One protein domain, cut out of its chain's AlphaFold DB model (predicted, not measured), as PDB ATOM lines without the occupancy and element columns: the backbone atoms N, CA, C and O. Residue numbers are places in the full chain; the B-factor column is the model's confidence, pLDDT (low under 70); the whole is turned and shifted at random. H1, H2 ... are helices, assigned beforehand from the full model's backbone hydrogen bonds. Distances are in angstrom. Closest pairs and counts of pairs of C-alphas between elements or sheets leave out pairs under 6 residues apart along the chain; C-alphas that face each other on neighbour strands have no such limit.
ATOM      1  N   LEU A 263     156.066 154.071 182.021       53.84
ATOM      2  CA  LEU A 263     156.135 154.150 180.554       53.84
ATOM      3  C   LEU A 263     154.722 154.172 179.967       53.84
ATOM      4  O   LEU A 263     154.393 155.015 179.129       53.84
ATOM      5  N   LEU A 264     153.855 153.299 180.490       56.47
ATOM      6  CA  LEU A 264     152.461 153.184 180.073       56.47
ATOM      7  C   LEU A 264     151.694 154.508 180.240       56.47
ATOM      8  O   LEU A 264     150.884 154.856 179.383       56.47
ATOM      9  N   GLY A 265     151.956 155.261 181.315       61.78
ATOM     10  CA  GLY A 265     151.340 156.570 181.561       61.78
ATOM     11  C   GLY A 265     151.729 157.628 180.521       61.78
ATOM     12  O   GLY A 265     150.855 158.278 179.946       61.78
ATOM     13  N   GLY A 266     153.028 157.756 180.232       68.12
ATOM     14  CA  GLY A 266     153.544 158.708 179.240       68.12
ATOM     15  C   GLY A 266     153.046 158.417 177.821       68.12
ATOM     16  O   GLY A 266     152.496 159.300 177.160       68.12
ATOM     17  N   PHE A 267     153.137 157.159 177.382       67.12
ATOM     18  CA  PHE A 267     152.642 156.757 176.063       67.12
ATOM     19  C   PHE A 267     151.118 156.876 175.941       67.12
ATOM     20  O   PHE A 267     150.637 157.330 174.905       67.12
ATOM     21  N   ARG A 268     150.339 156.575 176.993       71.44
ATOM     22  CA  ARG A 268     148.887 156.842 177.000       71.44
ATOM     23  C   ARG A 268     148.567 158.327 176.829       71.44
ATOM     24  O   ARG A 268     147.624 158.648 176.110       71.44
ATOM     25  N   SER A 269     149.356 159.220 177.432       78.50
ATOM     26  CA  SER A 269     149.221 160.667 177.223       78.50
ATOM     27  C   SER A 269     149.465 161.049 175.756       78.50
ATOM     28  O   SER A 269     148.637 161.730 175.151       78.50
ATOM     29  N   MET A 270     150.532 160.528 175.138       84.19
ATOM     30  CA  MET A 270     150.833 160.792 173.723       84.19
ATOM     31  C   MET A 270     149.810 160.192 172.750       84.19
ATOM     32  O   MET A 270     149.454 160.853 171.776       84.19
ATOM     33  N   ILE A 271     149.287 158.991 173.020       76.06
ATOM     34  CA  ILE A 271     148.191 158.381 172.248       76.06
ATOM     35  C   ILE A 271     146.926 159.245 172.341       76.06
ATOM     36  O   ILE A 271     146.260 159.485 171.333       76.06
ATOM     37  N   MET A 272     146.612 159.766 173.532       81.12
ATOM     38  CA  MET A 272     145.467 160.655 173.732       81.12
ATOM     39  C   MET A 272     145.653 162.002 173.015       81.12
ATOM     40  O   MET A 272     144.706 162.510 172.414       81.12
ATOM     41  N   SER A 273     146.868 162.561 173.021       85.00
ATOM     42  CA  SER A 273     147.191 163.782 172.274       85.00
ATOM     43  C   SER A 273     147.115 163.570 170.755       85.00
ATOM     44  O   SER A 273     146.483 164.363 170.057       85.00
ATOM     45  N   TYR A 274     147.627 162.444 170.246       85.50
ATOM     46  CA  TYR A 274     147.519 162.063 168.832       85.50
ATOM     47  C   TYR A 274     146.056 161.929 168.399       85.50
ATOM     48  O   TYR A 274     145.630 162.553 167.427       85.50
ATOM     49  N   GLY A 275     145.247 161.191 169.167       80.25
ATOM     50  CA  GLY A 275     143.813 161.055 168.910       80.25
ATOM     51  C   GLY A 275     143.082 162.402 168.943       80.25
ATOM     52  O   GLY A 275     142.240 162.675 168.088       80.25
ATOM     53  N   LYS A 276     143.446 163.292 169.876       86.00
ATOM     54  CA  LYS A 276     142.916 164.661 169.964       86.00
ATOM     55  C   LYS A 276     143.313 165.510 168.751       86.00
ATOM     56  O   LYS A 276     142.460 166.232 168.233       86.00
ATOM     57  N   MET A 277     144.559 165.437 168.281       94.00
ATOM     58  CA  MET A 277     145.004 166.092 167.047       94.00
ATOM     59  C   MET A 277     144.184 165.580 165.858       94.00
ATOM     60  O   MET A 277     143.508 166.373 165.200       94.00
ATOM     61  N   PHE A 278     144.178 164.265 165.630       89.00
ATOM     62  CA  PHE A 278     143.536 163.648 164.469       89.00
ATOM     63  C   PHE A 278     142.022 163.910 164.440       89.00
ATOM     64  O   PHE A 278     141.464 164.237 163.394       89.00
ATOM     65  N   TYR A 279     141.352 163.875 165.598       89.62
ATOM     66  CA  TYR A 279     139.934 164.220 165.718       89.62
ATOM     67  C   TYR A 279     139.641 165.680 165.339       89.62
ATOM     68  O   TYR A 279     138.691 165.942 164.598       89.62
ATOM     69  N   ASN A 280     140.445 166.640 165.812       90.81
ATOM     70  CA  ASN A 280     140.238 168.057 165.492       90.81
ATOM     71  C   ASN A 280     140.528 168.352 164.013       90.81
ATOM     72  O   ASN A 280     139.705 168.987 163.353       90.81
ATOM     73  N   VAL A 281     141.635 167.832 163.475       91.12
ATOM     74  CA  VAL A 281     141.991 167.957 162.053       91.12
ATOM     75  C   VAL A 281     140.922 167.304 161.170       91.12
ATOM     76  O   VAL A 281     140.367 167.957 160.289       91.12
ATOM     77  N   GLY A 282     140.526 166.063 161.460       87.94
ATOM     78  CA  GLY A 282     139.481 165.353 160.720       87.94
ATOM     79  C   GLY A 282     138.108 166.033 160.792       87.94
ATOM     80  O   GLY A 282     137.365 166.017 159.813       87.94
ATOM     81  N   LYS A 283     137.765 166.684 161.913       90.38
ATOM     82  CA  LYS A 283     136.550 167.510 162.033       90.38
ATOM     83  C   LYS A 283     136.611 168.750 161.135       90.38
ATOM     84  O   LYS A 283     135.596 169.104 160.541       90.38
ATOM     85  N   ILE A 284     137.773 169.394 161.026       90.44
ATOM     86  CA  ILE A 284     137.993 170.564 160.163       90.44
ATOM     87  C   ILE A 284     137.937 170.162 158.685       90.44
ATOM     88  O   ILE A 284     137.183 170.770 157.929       90.44
ATOM     89  N   ILE A 285     138.622 169.083 158.291       88.56
ATOM     90  CA  ILE A 285     138.602 168.556 156.916       88.56
ATOM     91  C   ILE A 285     137.172 168.175 156.499       88.56
ATOM     92  O   ILE A 285     136.732 168.548 155.417       88.56
ATOM     93  N   LYS A 286     136.389 167.528 157.376       88.50
ATOM     94  CA  LYS A 286     134.962 167.237 157.120       88.50
ATOM     95  C   LYS A 286     134.076 168.489 157.025       88.50
ATOM     96  O   LYS A 286     133.010 168.411 156.426       88.50
ATOM     97  N   ARG A 287     134.475 169.617 157.630       89.88
ATOM     98  CA  ARG A 287     133.718 170.884 157.621       89.88
ATOM     99  C   ARG A 287     134.026 171.741 156.393       89.88
ATOM    100  O   ARG A 287     133.126 172.393 155.880       89.88
ATOM    101  N   ILE A 288     135.287 171.761 155.964       87.44
ATOM    102  CA  ILE A 288     135.746 172.466 154.757       87.44
ATOM    103  C   ILE A 288     135.408 171.652 153.504       87.44
ATOM    104  O   ILE A 288     135.045 172.229 152.489       87.44
ATOM    105  N   SER A 289     135.445 170.320 153.612       86.38
ATOM    106  CA  SER A 289     135.106 169.363 152.558       86.38
ATOM    107  C   SER A 289     135.836 169.631 151.228       86.38
ATOM    108  O   SER A 289     135.169 169.927 150.234       86.38
ATOM    109  N   PRO A 290     137.183 169.520 151.184       84.94
ATOM    110  CA  PRO A 290     137.940 169.753 149.954       84.94
ATOM    111  C   PRO A 290     137.546 168.760 148.844       84.94
ATOM    112  O   PRO A 290     136.999 167.692 149.148       84.94
ATOM    113  N   PRO A 291     137.826 169.070 147.566       88.06
ATOM    114  CA  PRO A 291     137.474 168.202 146.448       88.06
ATOM    115  C   PRO A 291     138.088 166.803 146.601       88.06
ATOM    116  O   PRO A 291     139.303 166.634 146.686       88.06
ATOM    117  N   LEU A 292     137.233 165.775 146.646       87.12
ATOM    118  CA  LEU A 292     137.660 164.399 146.928       87.12
ATOM    119  C   LEU A 292     138.693 163.888 145.915       87.12
ATOM    120  O   LEU A 292     139.634 163.199 146.300       87.12
ATOM    121  N   GLU A 293     138.516 164.225 144.638       85.69
ATOM    122  CA  GLU A 293     139.414 163.777 143.572       85.69
ATOM    123  C   GLU A 293     140.783 164.476 143.626       85.69
ATOM    124  O   GLU A 293     141.780 163.816 143.368       85.69
ATOM    125  N   GLU A 294     140.873 165.731 144.084       85.94
ATOM    126  CA  GLU A 294     142.163 166.414 144.298       85.94
ATOM    127  C   GLU A 294     142.953 165.764 145.446       85.94
ATOM    128  O   GLU A 294     144.154 165.515 145.320       85.94
ATOM    129  N   ILE A 295     142.280 165.396 146.548       87.00
ATOM    130  CA  ILE A 295     142.923 164.640 147.636       87.00
ATOM    131  C   ILE A 295     143.379 163.259 147.132       87.00
ATOM    132  O   ILE A 295     144.475 162.806 147.470       87.00
ATOM    133  N   LYS A 296     142.563 162.575 146.318       86.25
ATOM    134  CA  LYS A 296     142.925 161.269 145.748       86.25
ATOM    135  C   LYS A 296     144.097 161.357 144.777       86.25
ATOM    136  O   LYS A 296     144.976 160.499 144.831       86.25
ATOM    137  N   GLU A 297     144.118 162.355 143.901       85.56
ATOM    138  CA  GLU A 297     145.204 162.590 142.951       85.56
ATOM    139  C   GLU A 297     146.512 162.854 143.702       85.56
ATOM    140  O   GLU A 297     147.511 162.174 143.460       85.56
ATOM    141  N   PHE A 298     146.470 163.730 144.712       85.38
ATOM    142  CA  PHE A 298     147.607 164.003 145.584       85.38
ATOM    143  C   PHE A 298     148.139 162.733 146.274       85.38
ATOM    144  O   PHE A 298     149.307 162.376 146.110       85.38
ATOM    145  N   LEU A 299     147.280 161.981 146.972       84.56
ATOM    146  CA  LEU A 299     147.687 160.744 147.656       84.56
ATOM    147  C   LEU A 299     148.146 159.641 146.680       84.56
ATOM    148  O   LEU A 299     148.989 158.812 147.027       84.56
ATOM    149  N   SER A 300     147.647 159.641 145.440       84.50
ATOM    150  CA  SER A 300     148.081 158.723 144.374       84.50
ATOM    151  C   SER A 300     149.482 159.032 143.837       84.50
ATOM    152  O   SER A 300     150.113 158.149 143.238       84.50
ATOM    153  N   CYS A 301     149.983 160.248 144.062       81.81
ATOM    154  CA  CYS A 301     151.367 160.647 143.804       81.81
ATOM    155  C   CYS A 301     152.313 160.272 144.959       81.81
ATOM    156  O   CYS A 301     153.487 160.013 144.708       81.81
ATOM    157  N   CYS A 302     151.814 160.150 146.195       75.25
ATOM    158  CA  CYS A 302     152.627 159.816 147.371       75.25
ATOM    159  C   CYS A 302     153.139 158.357 147.414       75.25
ATOM    160  O   CYS A 302     154.066 158.067 148.165       75.25
ATOM    161  N   GLY A 303     152.585 157.423 146.625       76.06
ATOM    162  CA  GLY A 303     153.165 156.077 146.502       76.06
ATOM    163  C   GLY A 303     152.293 155.023 145.813       76.06
ATOM    164  O   GLY A 303     151.064 155.078 145.835       76.06
ATOM    165  N   ALA A 304     152.934 154.002 145.233       74.75
ATOM    166  CA  ALA A 304     152.258 152.954 144.452       74.75
ATOM    167  C   ALA A 304     151.349 152.021 145.282       74.75
ATOM    168  O   ALA A 304     150.371 151.491 144.757       74.75
ATOM    169  N   ILE A 305     151.660 151.816 146.569       75.50
ATOM    170  CA  ILE A 305     150.809 151.050 147.498       75.50
ATOM    171  C   ILE A 305     149.592 151.891 147.897       75.50
ATOM    172  O   ILE A 305     148.465 151.398 147.849       75.50
ATOM    173  N   LEU A 306     149.821 153.166 148.228       80.38
ATOM    174  CA  LEU A 306     148.779 154.090 148.661       80.38
ATOM    175  C   LEU A 306     147.754 154.340 147.548       80.38
ATOM    176  O   LEU A 306     146.561 154.230 147.805       80.38
ATOM    177  N   ARG A 307     148.201 154.533 146.298       80.31
ATOM    178  CA  ARG A 307     147.342 154.676 145.107       80.31
ATOM    179  C   ARG A 307     146.210 153.638 145.047       80.31
ATOM    180  O   ARG A 307     145.043 154.012 144.978       80.31
ATOM    181  N   ARG A 308     146.529 152.344 145.190       81.69
ATOM    182  CA  ARG A 308     145.527 151.255 145.154       81.69
ATOM    183  C   ARG A 308     144.524 151.297 146.312       81.69
ATOM    184  O   ARG A 308     143.409 150.807 146.165       81.69
ATOM    185  N   LYS A 309     144.920 151.830 147.476       83.12
ATOM    186  CA  LYS A 309     144.031 152.014 148.641       83.12
ATOM    187  C   LYS A 309     143.151 153.261 148.478       83.12
ATOM    188  O   LYS A 309     141.974 153.244 148.827       83.12
ATOM    189  N   VAL A 310     143.703 154.326 147.898       86.06
ATOM    190  CA  VAL A 310     143.022 155.601 147.619       86.06
ATOM    191  C   VAL A 310     141.930 155.440 146.557       86.06
ATOM    192  O   VAL A 310     140.839 155.981 146.725       86.06
ATOM    193  N   GLU A 311     142.167 154.628 145.521       81.81
ATOM    194  CA  GLU A 311     141.168 154.253 144.503       81.81
ATOM    195  C   GLU A 311     139.889 153.635 145.110       81.81
ATOM    196  O   GLU A 311     138.801 153.792 144.559       81.81
ATOM    197  N   GLN A 312     139.994 152.977 146.270       82.31
ATOM    198  CA  GLN A 312     138.868 152.342 146.972       82.31
ATOM    199  C   GLN A 312     138.090 153.315 147.881       82.31
ATOM    200  O   GLN A 312     137.024 152.972 148.396       82.31
ATOM    201  N   CYS A 313     138.589 154.537 148.092       85.88
ATOM    202  CA  CYS A 313     137.959 155.514 148.976       85.88
ATOM    203  C   CYS A 313     136.798 156.246 148.282       85.88
ATOM    204  O   CYS A 313     136.987 157.014 147.339       85.88
ATOM    205  N   THR A 314     135.577 156.064 148.792       86.62
ATOM    206  CA  THR A 314     134.355 156.649 148.204       86.62
ATOM    207  C   THR A 314     133.984 158.024 148.760       86.62
ATOM    208  O   THR A 314     133.138 158.704 148.188       86.62
ATOM    209  N   ASN A 315     134.569 158.441 149.886       87.06
ATOM    210  CA  ASN A 315     134.232 159.687 150.575       87.06
ATOM    211  C   ASN A 315     135.387 160.188 151.466       87.06
ATOM    212  O   ASN A 315     136.305 159.436 151.797       87.06
ATOM    213  N   ILE A 316     135.319 161.456 151.888       86.75
ATOM    214  CA  ILE A 316     136.331 162.099 152.749       86.75
ATOM    215  C   ILE A 316     136.562 161.330 154.071       86.75
ATOM    216  O   ILE A 316     137.720 161.130 154.428       86.75
ATOM    217  N   PRO A 317     135.534 160.847 154.807       87.94
ATOM    218  CA  PRO A 317     135.745 159.956 155.952       87.94
ATOM    219  C   PRO A 317     136.576 158.696 155.655       87.94
ATOM    220  O   PRO A 317     137.418 158.353 156.480       87.94
ATOM    221  N   SER A 318     136.389 158.037 154.504       86.62
ATOM    222  CA  SER A 318     137.205 156.883 154.090       86.62
ATOM    223  C   SER A 318     138.665 157.272 153.847       86.62
ATOM    224  O   SER A 318     139.564 156.580 154.315       86.62
ATOM    225  N   VAL A 319     138.906 158.413 153.190       88.19
ATOM    226  CA  VAL A 319     140.266 158.943 152.985       88.19
ATOM    227  C   VAL A 319     140.931 159.301 154.318       88.19
ATOM    228  O   VAL A 319     142.098 158.992 154.525       88.19
ATOM    229  N   LEU A 320     140.190 159.895 155.259       86.88
ATOM    230  CA  LEU A 320     140.704 160.198 156.598       86.88
ATOM    231  C   LEU A 320     141.041 158.936 157.402       86.88
ATOM    232  O   LEU A 320     142.020 158.959 158.137       86.88
ATOM    233  N   HIS A 321     140.270 157.853 157.258       85.12
ATOM    234  CA  HIS A 321     140.606 156.563 157.870       85.12
ATOM    235  C   HIS A 321     141.899 155.996 157.274       85.12
ATOM    236  O   HIS A 321     142.799 155.631 158.018       85.12
ATOM    237  N   LEU A 322     142.038 156.025 155.945       87.12
ATOM    238  CA  LEU A 322     143.258 155.591 155.265       87.12
ATOM    239  C   LEU A 322     144.489 156.402 155.706       87.12
ATOM    240  O   LEU A 322     145.529 155.822 155.994       87.12
ATOM    241  N   ILE A 323     144.373 157.729 155.823       85.56
ATOM    242  CA  ILE A 323     145.457 158.568 156.363       85.56
ATOM    243  C   ILE A 323     145.758 158.192 157.825       85.56
ATOM    244  O   ILE A 323     146.916 158.204 158.226       85.56
ATOM    245  N   GLN A 324     144.747 157.829 158.620       84.00
ATOM    246  CA  GLN A 324     144.944 157.404 160.009       84.00
ATOM    247  C   GLN A 324     145.674 156.058 160.122       84.00
ATOM    248  O   GLN A 324     146.472 155.903 161.042       84.00
ATOM    249  N   ASP A 325     145.403 155.117 159.211       82.50
ATOM    250  CA  ASP A 325     146.024 153.785 159.175       82.50
ATOM    251  C   ASP A 325     147.488 153.823 158.698       82.50
ATOM    252  O   ASP A 325     148.291 152.983 159.100       82.50
ATOM    253  N   GLU A 326     147.835 154.779 157.828       81.44
ATOM    254  CA  GLU A 326     149.202 154.969 157.311       81.44
ATOM    255  C   GLU A 326     150.054 155.889 158.210       81.44
ATOM    256  O   GLU A 326     151.283 155.813 158.182       81.44
ATOM    257  N   CYS A 327     149.434 156.749 159.027       78.56
ATOM    258  CA  CYS A 327     150.135 157.551 160.032       78.56
ATOM    259  C   CYS A 327     150.412 156.763 161.325       78.56
ATOM    260  O   CYS A 327     149.657 155.892 161.750       78.56
ATOM    261  N   SER A 328     151.484 157.141 162.020       77.75
ATOM    262  CA  SER A 328     151.844 156.639 163.347       77.75
ATOM    263  C   SER A 328     151.937 157.783 164.364       77.75
ATOM    264  O   SER A 328     151.826 158.957 164.018       77.75
ATOM    265  N   LEU A 329     152.190 157.462 165.638       74.25
ATOM    266  CA  LEU A 329     152.435 158.481 166.671       74.25
ATOM    267  C   LEU A 329     153.636 159.385 166.332       74.25
ATOM    268  O   LEU A 329     153.668 160.547 166.715       74.25
ATOM    269  N   THR A 330     154.645 158.861 165.635       72.94
ATOM    270  CA  THR A 330     155.858 159.617 165.285       72.94
ATOM    271  C   THR A 330     155.847 160.166 163.866       72.94
ATOM    272  O   THR A 330     156.477 161.191 163.617       72.94
ATOM    273  N   ASP A 331     155.153 159.492 162.948       76.19
ATOM    274  CA  ASP A 331     155.064 159.863 161.537       76.19
ATOM    275  C   ASP A 331     153.640 160.297 161.188       76.19
ATOM    276  O   ASP A 331     152.722 159.483 161.086       76.19
ATOM    277  N   ILE A 332     153.479 161.604 161.011       87.25
ATOM    278  CA  ILE A 332     152.228 162.251 160.611       87.25
ATOM    279  C   ILE A 332     152.395 163.040 159.309       87.25
ATOM    280  O   ILE A 332     151.595 163.933 159.023       87.25
ATOM    281  N   GLU A 333     153.454 162.746 158.547       86.12
ATOM    282  CA  GLU A 333     153.839 163.504 157.355       86.12
ATOM    283  C   GLU A 333     152.683 163.539 156.345       86.12
ATOM    284  O   GLU A 333     152.287 164.607 155.890       86.12
ATOM    285  N   LEU A 334     152.041 162.388 156.113       85.94
ATOM    286  CA  LEU A 334     150.908 162.252 155.194       85.94
ATOM    287  C   LEU A 334     149.723 163.165 155.557       85.94
ATOM    288  O   LEU A 334     149.144 163.808 154.681       85.94
ATOM    289  N   LEU A 335     149.378 163.266 156.847       88.56
ATOM    290  CA  LEU A 335     148.317 164.164 157.319       88.56
ATOM    291  C   LEU A 335     148.719 165.639 157.175       88.56
ATOM    292  O   LEU A 335     147.888 166.460 156.787       88.56
ATOM    293  N   HIS A 336     149.979 165.971 157.477       89.06
ATOM    294  CA  HIS A 336     150.513 167.325 157.321       89.06
ATOM    295  C   HIS A 336     150.463 167.771 155.860       89.06
ATOM    296  O   HIS A 336     149.902 168.823 155.568       89.06
ATOM    297  N   SER A 337     150.972 166.952 154.937       88.56
ATOM    298  CA  SER A 337     151.015 167.278 153.512       88.56
ATOM    299  C   SER A 337     149.622 167.407 152.887       88.56
ATOM    300  O   SER A 337     149.424 168.282 152.054       88.56
ATOM    301  N   VAL A 338     148.629 166.615 153.316       88.12
ATOM    302  CA  VAL A 338     147.228 166.810 152.883       88.12
ATOM    303  C   VAL A 338     146.655 168.127 153.413       88.12
ATOM    304  O   VAL A 338     145.959 168.826 152.682       88.12
ATOM    305  N   VAL A 339     146.934 168.490 154.668       89.38
ATOM    306  CA  VAL A 339     146.485 169.767 155.252       89.38
ATOM    307  C   VAL A 339     147.133 170.970 154.563       89.38
ATOM    308  O   VAL A 339     146.457 171.972 154.340       89.38
ATOM    309  N   GLU A 340     148.409 170.861 154.202       88.69
ATOM    310  CA  GLU A 340     149.180 171.885 153.495       88.69
ATOM    311  C   GLU A 340     148.714 172.048 152.039       88.69
ATOM    312  O   GLU A 340     148.330 173.147 151.645       88.69
ATOM    313  N   GLN A 341     148.642 170.954 151.272       87.62
ATOM    314  CA  GLN A 341     148.249 170.972 149.857       87.62
ATOM    315  C   GLN A 341     146.794 171.416 149.637       87.62
ATOM    316  O   GLN A 341     146.481 171.998 148.603       87.62
ATOM    317  N   MET A 342     145.904 171.146 150.597       86.69
ATOM    318  CA  MET A 342     144.493 171.563 150.555       86.69
ATOM    319  C   MET A 342     144.258 172.935 151.227       86.69
ATOM    320  O   MET A 342     143.114 173.289 151.513       86.69
ATOM    321  N   GLU A 343     145.329 173.677 151.541       85.56
ATOM    322  CA  GLU A 343     145.328 175.020 152.151       85.56
ATOM    323  C   GLU A 343     144.534 175.134 153.477       85.56
ATOM    324  O   GLU A 343     143.981 176.181 153.837       85.56
ATOM    325  N   ILE A 344     144.494 174.059 154.274       88.75
ATOM    326  CA  ILE A 344     143.668 173.938 155.489       88.75
ATOM    327  C   ILE A 344     144.376 174.567 156.702       88.75
ATOM    328  O   ILE A 344     144.662 173.924 157.713       88.75
ATOM    329  N   THR A 345     144.605 175.877 156.627       86.12
ATOM    330  CA  THR A 345     145.294 176.691 157.652       86.12
ATOM    331  C   THR A 345     144.731 176.539 159.076       86.12
ATOM    332  O   THR A 345     145.456 176.662 160.063       86.12
ATOM    333  N   GLU A 346     143.437 176.229 159.222       88.69
ATOM    334  CA  GLU A 346     142.808 175.994 160.528       88.69
ATOM    335  C   GLU A 346     143.298 174.701 161.211       88.69
ATOM    336  O   GLU A 346     143.329 174.625 162.443       88.69
ATOM    337  N   ALA A 347     143.679 173.686 160.428       89.62
ATOM    338  CA  ALA A 347     144.153 172.398 160.926       89.62
ATOM    339  C   ALA A 347     145.635 172.433 161.334       89.62
ATOM    340  O   ALA A 347     146.004 171.760 162.301       89.62
ATOM    341  N   THR A 348     146.455 173.258 160.671       88.88
ATOM    342  CA  THR A 348     147.905 173.388 160.905       88.88
ATOM    343  C   THR A 348     148.240 173.574 162.386       88.88
ATOM    344  O   THR A 348     149.073 172.841 162.918       88.88
ATOM    345  N   ARG A 349     147.495 174.432 163.106       91.19
ATOM    346  CA  ARG A 349     147.718 174.692 164.544       91.19
ATOM    347  C   ARG A 349     147.692 173.427 165.415       91.19
ATOM    348  O   ARG A 349     148.381 173.364 166.428       91.19
ATOM    349  N   TYR A 350     146.860 172.440 165.069       91.75
ATOM    350  CA  TYR A 350     146.716 171.211 165.857       91.75
ATOM    351  C   TYR A 350     147.873 170.253 165.586       91.75
ATOM    352  O   TYR A 350     148.340 169.589 166.509       91.75
ATOM    353  N   ILE A 351     148.351 170.219 164.340       88.25
ATOM    354  CA  ILE A 351     149.510 169.426 163.929       88.25
ATOM    355  C   ILE A 351     150.792 170.009 164.539       88.25
ATOM    356  O   ILE A 351     151.606 169.263 165.078       88.25
ATOM    357  N   GLU A 352     150.954 171.333 164.545       89.12
ATOM    358  CA  GLU A 352     152.084 172.017 165.191       89.12
ATOM    359  C   GLU A 352     152.086 171.851 166.716       89.12
ATOM    360  O   GLU A 352     153.136 171.574 167.304       89.12
ATOM    361  N   ALA A 353     150.918 171.960 167.362       89.50
ATOM    362  CA  ALA A 353     150.776 171.691 168.792       89.50
ATOM    363  C   ALA A 353     151.186 170.249 169.125       89.50
ATOM    364  O   ALA A 353     152.024 170.039 170.002       89.50
ATOM    365  N   TYR A 354     150.695 169.264 168.365       90.00
ATOM    366  CA  TYR A 354     151.080 167.864 168.543       90.00
ATOM    367  C   TYR A 354     152.574 167.619 168.281       90.00
ATOM    368  O   TYR A 354     153.238 166.979 169.093       90.00
ATOM    369  N   ARG A 355     153.142 168.173 167.198       84.94
ATOM    370  CA  ARG A 355     154.590 168.108 166.915       84.94
ATOM    371  C   ARG A 355     155.414 168.708 168.059       84.94
ATOM    372  O   ARG A 355     156.502 168.212 168.340       84.94
ATOM    373  N   THR A 356     154.906 169.740 168.731       87.50
ATOM    374  CA  THR A 356     155.561 170.360 169.893       87.50
ATOM    375  C   THR A 356     155.482 169.463 171.128       87.50
ATOM    376  O   THR A 356     156.527 169.169 171.708       87.50
ATOM    377  N   GLU A 357     154.295 168.951 171.473       84.62
ATOM    378  CA  GLU A 357     154.095 168.007 172.587       84.62
ATOM    379  C   GLU A 357     154.933 166.726 172.405       84.62
ATOM    380  O   GLU A 357     155.674 166.337 173.308       84.62
ATOM    381  N   LEU A 358     154.919 166.121 171.211       79.62
ATOM    382  CA  LEU A 358     155.746 164.958 170.862       79.62
ATOM    383  C   LEU A 358     157.246 165.265 171.006       79.62
ATOM    384  O   LEU A 358     157.999 164.469 171.566       79.62
ATOM    385  N   LYS A 359     157.700 166.432 170.536       79.00
ATOM    386  CA  LYS A 359     159.105 166.861 170.630       79.00
ATOM    387  C   LYS A 359     159.541 167.143 172.069       79.00
ATOM    388  O   LYS A 359     160.730 167.032 172.364       79.00
ATOM    389  N   GLU A 360     158.627 167.517 172.957       82.50
ATOM    390  CA  GLU A 360     158.886 167.704 174.387       82.50
ATOM    391  C   GLU A 360     158.863 166.373 175.156       82.50
ATOM    392  O   GLU A 360     159.759 166.110 175.966       82.50
ATOM    393  N   PHE A 361     157.948 165.468 174.806       77.50
ATOM    394  CA  PHE A 361     157.933 164.087 175.289       77.50
ATOM    395  C   PHE A 361     159.229 163.337 174.928       77.50
ATOM    396  O   PHE A 361     159.916 162.815 175.804       77.50
ATOM    397  N   CYS A 362     159.660 163.383 173.664       67.94
ATOM    398  CA  CYS A 362     160.910 162.752 173.224       67.94
ATOM    399  C   CYS A 362     162.169 163.321 173.913       67.94
ATOM    400  O   CYS A 362     163.171 162.618 174.029       67.94
ATOM    401  N   LYS A 363     162.144 164.574 174.397       71.38
ATOM    402  CA  LYS A 363     163.247 165.168 175.183       71.38
ATOM    403  C   LYS A 363     163.250 164.736 176.652       71.38
ATOM    404  O   LYS A 363     164.310 164.767 177.270       71.38
ATOM    405  N   SER A 364     162.088 164.395 177.209       68.19
ATOM    406  CA  SER A 364     161.903 164.034 178.623       68.19
ATOM    407  C   SER A 364     161.970 162.522 178.883       68.19
ATOM    408  O   SER A 364     161.898 162.083 180.030       68.19
ATOM    409  N   LEU A 365     162.169 161.716 177.836       67.38
ATOM    410  CA  LEU A 365     162.282 160.264 177.927       67.38
ATOM    411  C   LEU A 365     163.597 159.837 178.621       67.38
ATOM    412  O   LEU A 365     164.698 159.988 178.080       67.38
TER     413      LEU A 365
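Overview. This is residues 263 to 365 of the 766 residues of a protein of Amphimedon queenslandica (UniProt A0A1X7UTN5). Two long helices, H1 and H6, lie side by side and run opposite ways, and four short helices, H2 to H5, make a head at the end where H1 ends and H6 begins. H4 packs on H1 and H5 on H6, while the hairpin of H2 and H3 is the part of the head farther from the long pair. The printed part has 103 residues with six named helices, H1 to H6 in chain order, and no named strand: all helix. It is compact, with a radius of gyration of the C-alphas of 14.1 A and spans of 41 by 28 by 18 A.

Arrangement. Start at H1, residues 263 to 288, which touches H6, residues 345 to 364, at a shallow tilt of 9 degrees; their closest C-alphas, Val 281 and Ala 347, are 5.1 A apart. H2, residues 292 to 301, and H3, residues 304 to 310, form a hairpin, closest at C-alphas 300 and 307, 4.2 A apart. The hub is H4, residues 316 to 326: it touches H1 at C-alphas 320 and 282, 6.7 A apart, and in hairpins only just touches H3 and H5, residues 333 to 341, with 3 pairs of C-alphas within 8 A each. H5 and H6 form a hairpin, closest at C-alphas 339 and 347, 6.7 A apart. Every O i to N i+4 pair is within hydrogen-bond range in H1, H2, H4 and H5, against 14 of 16 in H6 and 1 of 3 in H3, where 3 of 4 O i to N i+3 pairs are.

Along the chain. Find C-alpha 263 at (156.135, 154.150, 180.554); from there H1 runs 37.6 A. H6 runs 29.6 A to C-alpha 364 at (161.903, 164.034, 178.623).

Size, cuts and confidence. The farthest C-alphas, Leu 263 and Glu 293, are 41.7 A apart. The printed part has no cut and no long link. Look for pLDDT under 70 at residues 263 to 267, 362 and 364 to 365.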